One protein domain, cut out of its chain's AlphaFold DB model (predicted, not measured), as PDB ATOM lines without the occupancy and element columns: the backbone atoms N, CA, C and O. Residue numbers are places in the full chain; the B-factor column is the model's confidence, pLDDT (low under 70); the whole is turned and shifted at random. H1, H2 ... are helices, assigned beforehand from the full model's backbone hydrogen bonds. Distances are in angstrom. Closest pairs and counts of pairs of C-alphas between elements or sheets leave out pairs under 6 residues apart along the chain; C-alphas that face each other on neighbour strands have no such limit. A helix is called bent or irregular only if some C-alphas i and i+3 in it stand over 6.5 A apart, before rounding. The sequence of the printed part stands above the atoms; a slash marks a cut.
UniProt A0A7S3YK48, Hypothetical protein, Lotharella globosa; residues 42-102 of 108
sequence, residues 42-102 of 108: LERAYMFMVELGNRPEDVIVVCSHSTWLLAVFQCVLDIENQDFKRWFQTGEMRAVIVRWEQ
ATOM      1  N   LEU A  42      96.742 -25.218  20.862       97.06
ATOM      2  CA  LEU A  42      96.067 -24.041  20.318       97.06
ATOM      3  C   LEU A  42      97.050 -22.923  19.974       97.06
ATOM      4  O   LEU A  42      96.929 -22.327  18.903       97.06
ATOM      5  N   GLU A  43      98.046 -22.678  20.825       96.62
ATOM      6  CA  GLU A  43      99.102 -21.701  20.555       96.62
ATOM      7  C   GLU A  43      99.863 -22.068  19.276       96.62
ATOM      8  O   GLU A  43      99.993 -21.243  18.368       96.62
ATOM      9  N   ARG A  44     100.287 -23.330  19.125       95.06
ATOM     10  CA  ARG A  44     100.987 -23.780  17.912       95.06
ATOM     11  C   ARG A  44     100.099 -23.765  16.675       95.06
ATOM     12  O   ARG A  44     100.583 -23.447  15.591       95.06
ATOM     13  N   ALA A  45      98.819 -24.107  16.809       96.94
ATOM     14  CA  ALA A  45      97.862 -24.027  15.708       96.94
ATOM     15  C   ALA A  45      97.679 -22.578  15.229       96.94
ATOM     16  O   ALA A  45      97.688 -22.327  14.023       96.94
ATOM     17  N   TYR A  46      97.578 -21.621  16.156       96.56
ATOM     18  CA  TYR A  46      97.518 -20.194  15.843       96.56
ATOM     19  C   TYR A  46      98.802 -19.705  15.167       96.56
ATOM     20  O   TYR A  46      98.741 -19.146  14.071       96.56
ATOM     21  N   MET A  47      99.966 -19.981  15.762       96.06
ATOM     22  CA  MET A  47     101.264 -19.571  15.213       96.06
ATOM     23  C   MET A  47     101.496 -20.136  13.810       96.06
ATOM     24  O   MET A  47     101.947 -19.411  12.927       96.06
ATOM     25  N   PHE A  48     101.110 -21.391  13.568       95.75
ATOM     26  CA  PHE A  48     101.162 -21.988  12.236       95.75
ATOM     27  C   PHE A  48     100.309 -21.219  11.219       95.75
ATOM     28  O   PHE A  48     100.773 -20.955  10.112       95.75
ATOM     29  N   MET A  49      99.080 -20.821  11.572       95.94
ATOM     30  CA  MET A  49      98.241 -20.024  10.669       95.94
ATOM     31  C   MET A  49      98.853 -18.642  10.407       95.94
ATOM     32  O   MET A  49      98.879 -18.206   9.260       95.94
ATOM     33  N   VAL A  50      99.420 -17.981  11.419       94.25
ATOM     34  CA  VAL A  50     100.145 -16.711  11.234       94.25
ATOM     35  C   VAL A  50     101.330 -16.879  10.275       94.25
ATOM     36  O   VAL A  50     101.533 -16.052   9.386       94.25
ATOM     37  N   GLU A  51     102.099 -17.961  10.399       93.50
ATOM     38  CA  GLU A  51     103.188 -18.272   9.467       93.50
ATOM     39  C   GLU A  51     102.672 -18.524   8.044       93.50
ATOM     40  O   GLU A  51     103.252 -17.995   7.092       93.50
ATOM     41  N   LEU A  52     101.558 -19.252   7.883       94.69
ATOM     42  CA  LEU A  52     100.911 -19.448   6.581       94.69
ATOM     43  C   LEU A  52     100.469 -18.128   5.941       94.69
ATOM     44  O   LEU A  52     100.598 -17.983   4.729       94.69
ATOM     45  N   GLY A  53     100.004 -17.155   6.724       93.12
ATOM     46  CA  GLY A  53      99.630 -15.833   6.209       93.12
ATOM     47  C   GLY A  53     100.791 -15.034   5.613       93.12
ATOM     48  O   GLY A  53     100.563 -14.121   4.825       93.12
ATOM     49  N   ASN A  54     102.034 -15.400   5.938       92.81
ATOM     50  CA  ASN A  54     103.247 -14.781   5.399       92.81
ATOM     51  C   ASN A  54     103.854 -15.559   4.220       92.81
ATOM     52  O   ASN A  54     104.895 -15.164   3.682       92.81
ATOM     53  N   ARG A  55     103.252 -16.687   3.828       94.06
ATOM     54  CA  ARG A  55     103.717 -17.501   2.705       94.06
ATOM     55  C   ARG A  55     103.341 -16.850   1.366       94.06
ATOM     56  O   ARG A  55     102.248 -16.308   1.242       94.06
ATOM     57  N   PRO A  56     104.219 -16.911   0.348       94.62
ATOM     58  CA  PRO A  56     103.915 -16.382  -0.980       94.62
ATOM     59  C   PRO A  56     102.990 -17.291  -1.807       94.62
ATOM     60  O   PRO A  56     102.565 -16.887  -2.885       94.62
ATOM     61  N   GLU A  57     102.733 -18.530  -1.375       95.44
ATOM     62  CA  GLU A  57     101.895 -19.475  -2.112       95.44
ATOM     63  C   GLU A  57     100.392 -19.161  -2.006       95.44
ATOM     64  O   GLU A  57      99.844 -19.067  -0.911       95.44
ATOM     65  N   ASP A  58      99.698 -19.127  -3.148       94.50
ATOM     66  CA  ASP A  58      98.239 -18.918  -3.203       94.50
ATOM     67  C   ASP A  58      97.424 -20.154  -2.774       94.50
ATOM     68  O   ASP A  58      96.270 -20.045  -2.357       94.50
ATOM     69  N   VAL A  59      97.998 -21.354  -2.929       96.94
ATOM     70  CA  VAL A  59      97.331 -22.633  -2.652       96.94
ATOM     71  C   VAL A  59      98.242 -23.508  -1.805       96.94
ATOM     72  O   VAL A  59      99.299 -23.945  -2.256       96.94
ATOM     73  N   ILE A  60      97.793 -23.805  -0.587       96.50
ATOM     74  CA  ILE A  60      98.542 -24.583   0.400       96.50
ATOM     75  C   ILE A  60      97.724 -25.811   0.796       96.50
ATOM     76  O   ILE A  60      96.534 -25.714   1.097       96.50
ATOM     77  N   VAL A  61      98.372 -26.976   0.812       97.00
ATOM     78  CA  VAL A  61      97.782 -28.225   1.306       97.00
ATOM     79  C   VAL A  61      98.393 -28.553   2.660       97.00
ATOM     80  O   VAL A  61      99.603 -28.733   2.774       97.00
ATOM     81  N   VAL A  62      97.543 -28.679   3.678       96.88
ATOM     82  CA  VAL A  62      97.946 -29.090   5.027       96.88
ATOM     83  C   VAL A  62      97.471 -30.518   5.270       96.88
ATOM     84  O   VAL A  62      96.272 -30.787   5.296       96.88
ATOM     85  N   CYS A  63      98.413 -31.444   5.453       96.50
ATOM     86  CA  CYS A  63      98.129 -32.820   5.856       96.50
ATOM     87  C   CYS A  63      98.466 -32.978   7.341       96.50
ATOM     88  O   CYS A  63      99.609 -32.773   7.739       96.50
ATOM     89  N   SER A  64      97.468 -33.300   8.164       95.69
ATOM     90  CA  SER A  64      97.629 -33.389   9.617       95.69
ATOM     91  C   SER A  64      96.615 -34.362  10.231       95.69
ATOM     92  O   SER A  64      95.812 -34.982   9.529       95.69
ATOM     93  N   HIS A  65      96.662 -34.516  11.552       93.94
ATOM     94  CA  HIS A  65      95.758 -35.366  12.317       93.94
ATOM     95  C   HIS A  65      94.435 -34.662  12.630       93.94
ATOM     96  O   HIS A  65      94.380 -33.443  12.792       93.94
ATOM     97  N   SER A  66      93.368 -35.450  12.791       95.06
ATOM     98  CA  SER A  66      92.011 -34.942  13.009       95.06
ATOM     99  C   SER A  66      91.890 -33.995  14.203       95.06
ATOM    100  O   SER A  66      91.201 -32.991  14.084       95.06
ATOM    101  N   THR A  67      92.571 -34.267  15.322       93.75
ATOM    102  CA  THR A  67      92.540 -33.396  16.512       93.75
ATOM    103  C   THR A  67      93.154 -32.026  16.236       93.75
ATOM    104  O   THR A  67      92.572 -31.011  16.605       93.75
ATOM    105  N   TRP A  68      94.295 -31.985  15.543       96.06
ATOM    106  CA  TRP A  68      94.966 -30.729  15.206       96.06
ATOM    107  C   TRP A  68      94.143 -29.917  14.196       96.06
ATOM    108  O   TRP A  68      93.914 -28.727  14.391       96.06
ATOM    109  N   LEU A  69      93.612 -30.575  13.157       97.25
ATOM    110  CA  LEU A  69      92.719 -29.929  12.188       97.25
ATOM    111  C   LEU A  69      91.448 -29.401  12.864       97.25
ATOM    112  O   LEU A  69      90.980 -28.315  12.538       97.25
ATOM    113  N   LEU A  70      90.897 -30.136  13.831       95.81
ATOM    114  CA  LEU A  70      89.735 -29.684  14.585       95.81
ATOM    115  C   LEU A  70      90.045 -28.428  15.405       95.81
ATOM    116  O   LEU A  70      89.258 -27.488  15.358       95.81
ATOM    117  N   ALA A  71      91.189 -28.389  16.094       96.44
ATOM    118  CA  ALA A  71      91.625 -27.230  16.873       96.44
ATOM    119  C   ALA A  71      91.724 -25.966  16.002       96.44
ATOM    120  O   ALA A  71      91.180 -24.922  16.360       96.44
ATOM    121  N   VAL A  72      92.315 -26.078  14.805       97.38
ATOM    122  CA  VAL A  72      92.371 -24.967  13.840       97.38
ATOM    123  C   VAL A  72      90.969 -24.482  13.468       97.38
ATOM    124  O   VAL A  72      90.664 -23.299  13.586       97.38
ATOM    125  N   PHE A  73      90.092 -25.389  13.040       97.12
ATOM    126  CA  PHE A  73      88.768 -25.025  12.531       97.12
ATOM    127  C   PHE A  73      87.786 -24.562  13.617       97.12
ATOM    128  O   PHE A  73      86.865 -23.801  13.324       97.12
ATOM    129  N   GLN A  74      87.935 -25.035  14.856       95.88
ATOM    130  CA  GLN A  74      87.041 -24.678  15.957       95.88
ATOM    131  C   GLN A  74      87.474 -23.418  16.701       95.88
ATOM    132  O   GLN A  74      86.599 -22.657  17.118       95.88
ATOM    133  N   CYS A  75      88.782 -23.226  16.878       95.69
ATOM    134  CA  CYS A  75      89.316 -22.268  17.842       95.69
ATOM    135  C   CYS A  75      90.212 -21.192  17.224       95.69
ATOM    136  O   CYS A  75      90.333 -20.125  17.813       95.69
ATOM    137  N   VAL A  76      90.844 -21.458  16.076       95.12
ATOM    138  CA  VAL A  76      91.778 -20.508  15.445       95.12
ATOM    139  C   VAL A  76      91.098 -19.719  14.332       95.12
ATOM    140  O   VAL A  76      91.283 -18.511  14.227       95.12
ATOM    141  N   LEU A  77      90.319 -20.396  13.491       94.50
ATOM    142  CA  LEU A  77      89.623 -19.766  12.377       94.50
ATOM    143  C   LEU A  77      88.264 -19.223  12.814       94.50
ATOM    144  O   LEU A  77      87.478 -19.926  13.457       94.50
ATOM    145  N   ASP A  78      87.950 -18.010  12.365       94.25
ATOM    146  CA  ASP A  78      86.585 -17.508  12.417       94.25
ATOM    147  C   ASP A  78      85.777 -18.094  11.251       94.25
ATOM    148  O   ASP A  78      86.003 -17.791  10.078       94.25
ATOM    149  N   ILE A  79      84.882 -19.031  11.574       93.69
ATOM    150  CA  ILE A  79      84.073 -19.767  10.600       93.69
ATOM    151  C   ILE A  79      82.612 -19.730  11.032       93.69
ATOM    152  O   ILE A  79      82.236 -20.321  12.052       93.69
ATOM    153  N   GLU A  80      81.778 -19.114  10.195       90.94
ATOM    154  CA  GLU A  80      80.327 -19.055  10.387       90.94
ATOM    155  C   GLU A  80      79.671 -20.437  10.228       90.94
ATOM    156  O   GLU A  80      78.856 -20.860  11.056       90.94
ATOM    157  N   ASN A  81      80.044 -21.174   9.174       92.62
ATOM    158  CA  ASN A  81      79.459 -22.475   8.872       92.62
ATOM    159  C   ASN A  81      79.998 -23.568   9.814       92.62
ATOM    160  O   ASN A  81      81.127 -24.047   9.678       92.62
ATOM    161  N   GLN A  82      79.136 -24.019  10.723       91.81
ATOM    162  CA  GLN A  82      79.454 -25.023  11.738       91.81
ATOM    163  C   GLN A  82      79.811 -26.404  11.163       91.81
ATOM    164  O   GLN A  82      80.500 -27.173  11.832       91.81
ATOM    165  N   ASP A  83      79.435 -26.726   9.921       92.44
ATOM    166  CA  ASP A  83      79.785 -28.009   9.295       92.44
ATOM    167  C   ASP A  83      81.300 -28.181   9.139       92.44
ATOM    168  O   ASP A  83      81.813 -29.301   9.167       92.44
ATOM    169  N   PHE A  84      82.041 -27.077   9.029       93.69
ATOM    170  CA  PHE A  84      83.501 -27.090   8.973       93.69
ATOM    171  C   PHE A  84      84.154 -27.337  10.337       93.69
ATOM    172  O   PHE A  84      85.334 -27.680  10.387       93.69
ATOM    173  N   LYS A  85      83.395 -27.241  11.432       95.12
ATOM    174  CA  LYS A  85      83.856 -27.472  12.807       95.12
ATOM    175  C   LYS A  85      83.694 -28.925  13.257       95.12
ATOM    176  O   LYS A  85      83.923 -29.233  14.424       95.12
ATOM    177  N   ARG A  86      83.300 -29.839  12.362       95.94
ATOM    178  CA  ARG A  86      83.159 -31.272  12.670       95.94
ATOM    179  C   ARG A  86      84.482 -32.031  12.551       95.94
ATOM    180  O   ARG A  86      85.352 -31.663  11.758       95.94
ATOM    181  N   TRP A  87      84.564 -33.162  13.253       96.06
ATOM    182  CA  TRP A  87      85.679 -34.113  13.181       96.06
ATOM    183  C   TRP A  87      86.043 -34.496  11.735       96.06
ATOM    184  O   TRP A  87      85.154 -34.734  10.912       96.06
ATOM    185  N   PHE A  88      87.345 -34.566  11.441       96.75
ATOM    186  CA  PHE A  88      87.877 -35.012  10.151       96.75
ATOM    187  C   PHE A  88      88.025 -36.535  10.126       96.75
ATOM    188  O   PHE A  88      88.717 -37.107  10.972       96.75
ATOM    189  N   GLN A  89      87.407 -37.194   9.147       97.31
ATOM    190  CA  GLN A  89      87.628 -38.621   8.904       97.31
ATOM    191  C   GLN A  89      89.003 -38.872   8.270       97.31
ATOM    192  O   GLN A  89      89.602 -37.984   7.665       97.31
ATOM    193  N   THR A  90      89.510 -40.100   8.389       96.06
ATOM    194  CA  THR A  90      90.783 -40.492   7.769       96.06
ATOM    195  C   THR A  90      90.735 -40.277   6.257       96.06
ATOM    196  O   THR A  90      89.882 -40.842   5.575       96.06
ATOM    197  N   GLY A  91      91.665 -39.472   5.735       95.44
ATOM    198  CA  GLY A  91      91.735 -39.131   4.310       95.44
ATOM    199  C   GLY A  91      90.687 -38.115   3.844       95.44
ATOM    200  O   GLY A  91      90.584 -37.864   2.647       95.44
ATOM    201  N   GLU A  92      89.907 -37.529   4.758       97.12
ATOM    202  CA  GLU A  92      88.985 -36.447   4.424       97.12
ATOM    203  C   GLU A  92      89.759 -35.187   4.015       97.12
ATOM    204  O   GLU A  92      90.677 -34.753   4.709       97.12
ATOM    205  N   MET A  93      89.339 -34.565   2.913       96.38
ATOM    206  CA  MET A  93      89.877 -33.294   2.436       96.38
ATOM    207  C   MET A  93      88.803 -32.209   2.519       96.38
ATOM    208  O   MET A  93      87.668 -32.418   2.090       96.38
ATOM    209  N   ARG A  94      89.173 -31.029   3.028       95.69
ATOM    210  CA  ARG A  94      88.352 -29.813   2.967       95.69
ATOM    211  C   ARG A  94      89.149 -28.709   2.290       95.69
ATOM    212  O   ARG A  94      90.289 -28.461   2.667       95.69
ATOM    213  N   ALA A  95      88.535 -28.059   1.309       94.94
ATOM    214  CA  ALA A  95      89.073 -26.862   0.681       94.94
ATOM    215  C   ALA A  95      88.373 -25.638   1.277       94.94
ATOM    216  O   ALA A  95      87.143 -25.604   1.347       94.94
ATOM    217  N   VAL A  96      89.155 -24.654   1.709       94.56
ATOM    218  CA  VAL A  96      88.666 -23.396   2.280       94.56
ATOM    219  C   VAL A  96      89.451 -22.228   1.704       94.56
ATOM    220  O   VAL A  96      90.617 -22.376   1.348       94.56
ATOM    221  N   ILE A  97      88.801 -21.070   1.614       94.56
ATOM    222  CA  ILE A  97      89.469 -19.803   1.317       94.56
ATOM    223  C   ILE A  97      89.707 -19.119   2.655       94.56
ATOM    224  O   ILE A  97      88.750 -18.817   3.366       94.56
ATOM    225  N   VAL A  98      90.972 -18.886   2.989       93.62
ATOM    226  CA  VAL A  98      91.359 -18.136   4.186       93.62
ATOM    227  C   VAL A  98      91.597 -16.689   3.777       93.62
ATOM    228  O   VAL A  98      92.254 -16.423   2.771       93.62
ATOM    229  N   ARG A  99      91.030 -15.751   4.535       92.75
ATOM    230  CA  ARG A  99      91.292 -14.318   4.388       92.75
ATOM    231  C   ARG A  99      92.008 -13.840   5.637       92.75
ATOM    232  O   ARG A  99      91.610 -14.191   6.740       92.75
ATOM    233  N   TRP A 100      93.047 -13.048   5.433       90.06
ATOM    234  CA  TRP A 100      93.804 -12.432   6.510       90.06
ATOM    235  C   TRP A 100      93.315 -11.002   6.672       90.06
ATOM    236  O   TRP A 100      93.333 -10.232   5.710       90.06
ATOM    237  N   GLU A 101      92.864 -10.655   7.867       82.00
ATOM    238  CA  GLU A 101      92.570  -9.268   8.202       82.00
ATOM    239  C   GLU A 101      93.885  -8.590   8.585       82.00
ATOM    240  O   GLU A 101      94.626  -9.067   9.445       82.00
ATOM    241  N   GLN A 102      94.217  -7.501   7.895       63.00
ATOM    242  CA  GLN A 102      95.265  -6.602   8.365       63.00
ATOM    243  C   GLN A 102      94.666  -5.823   9.542       63.00
ATOM    244  O   GLN A 102      93.521  -5.379   9.412       63.00
TER     245      GLN A 102
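What this domain is: This is residues 42 to 102 of the 108 residues of the protein "Hypothetical protein" of Lotharella globosa (UniProt A0A7S3YK48). Two helices, H1 and H2, meet as an L, the first residues of H1 at the last part of H2, while the very short H3 packs on H2 as well. Two long stretches with no named element, residues 54 to 65 and 86 to 102, make much of the rest, and large parts of both lie to one side of the L. The printed part has 61 residues with three named helices, in the order H1, H2, H3, and no named strand. The class is all helix, though under half of the residues, 27 of 61, are in named elements. The whole is compact, with a radius of gyration of the C-alphas of 11.5 A and spans of 30 by 21 by 21 A.

How they stand to each other: Start at H1, residues 42 to 53, which touches H2, residues 66 to 76, with residues 42 to 46 alone. Look at the C-alphas of Tyr 46 and Val 76, the closest of the two, 5.8 A apart. Their lines are about perpendicular, at 76 degrees. H2 also touches H3, residues 82 to 85; here the closest C-alphas are those of Gln 74 and Lys 85, 5.3 A apart. H1 and H3 are apart. In H1 and H2 every O i to N i+4 pair is within hydrogen-bond range; H3 is too short for such a pair, but its one O i to N i+3 pair is within range.

Where its parts are: Find C-alpha 42 at (96.067, -24.041, 20.318); from there H1 runs 16.7 A to C-alpha 53. H2 begins at C-alpha 66, at (92.011, -34.942, 13.009), and runs 14.6 A to C-alpha 76. It is neither bent nor irregular, but only just: C-alphas 73 and 76 are 6.2 A apart. H3 ends at C-alpha 85, at (83.856, -27.472, 12.807).

The domain as a whole: The two C-alphas farthest apart are those of Thr 90 and Gln 102, at 34.2 A. The link from H1 to H2 is long, with 12 residues, and the link from H2 to H3 is tight, with 5. The printed part has no cut. The mean pLDDT of the printed part is 94.4, and residue 102 alone is under 70.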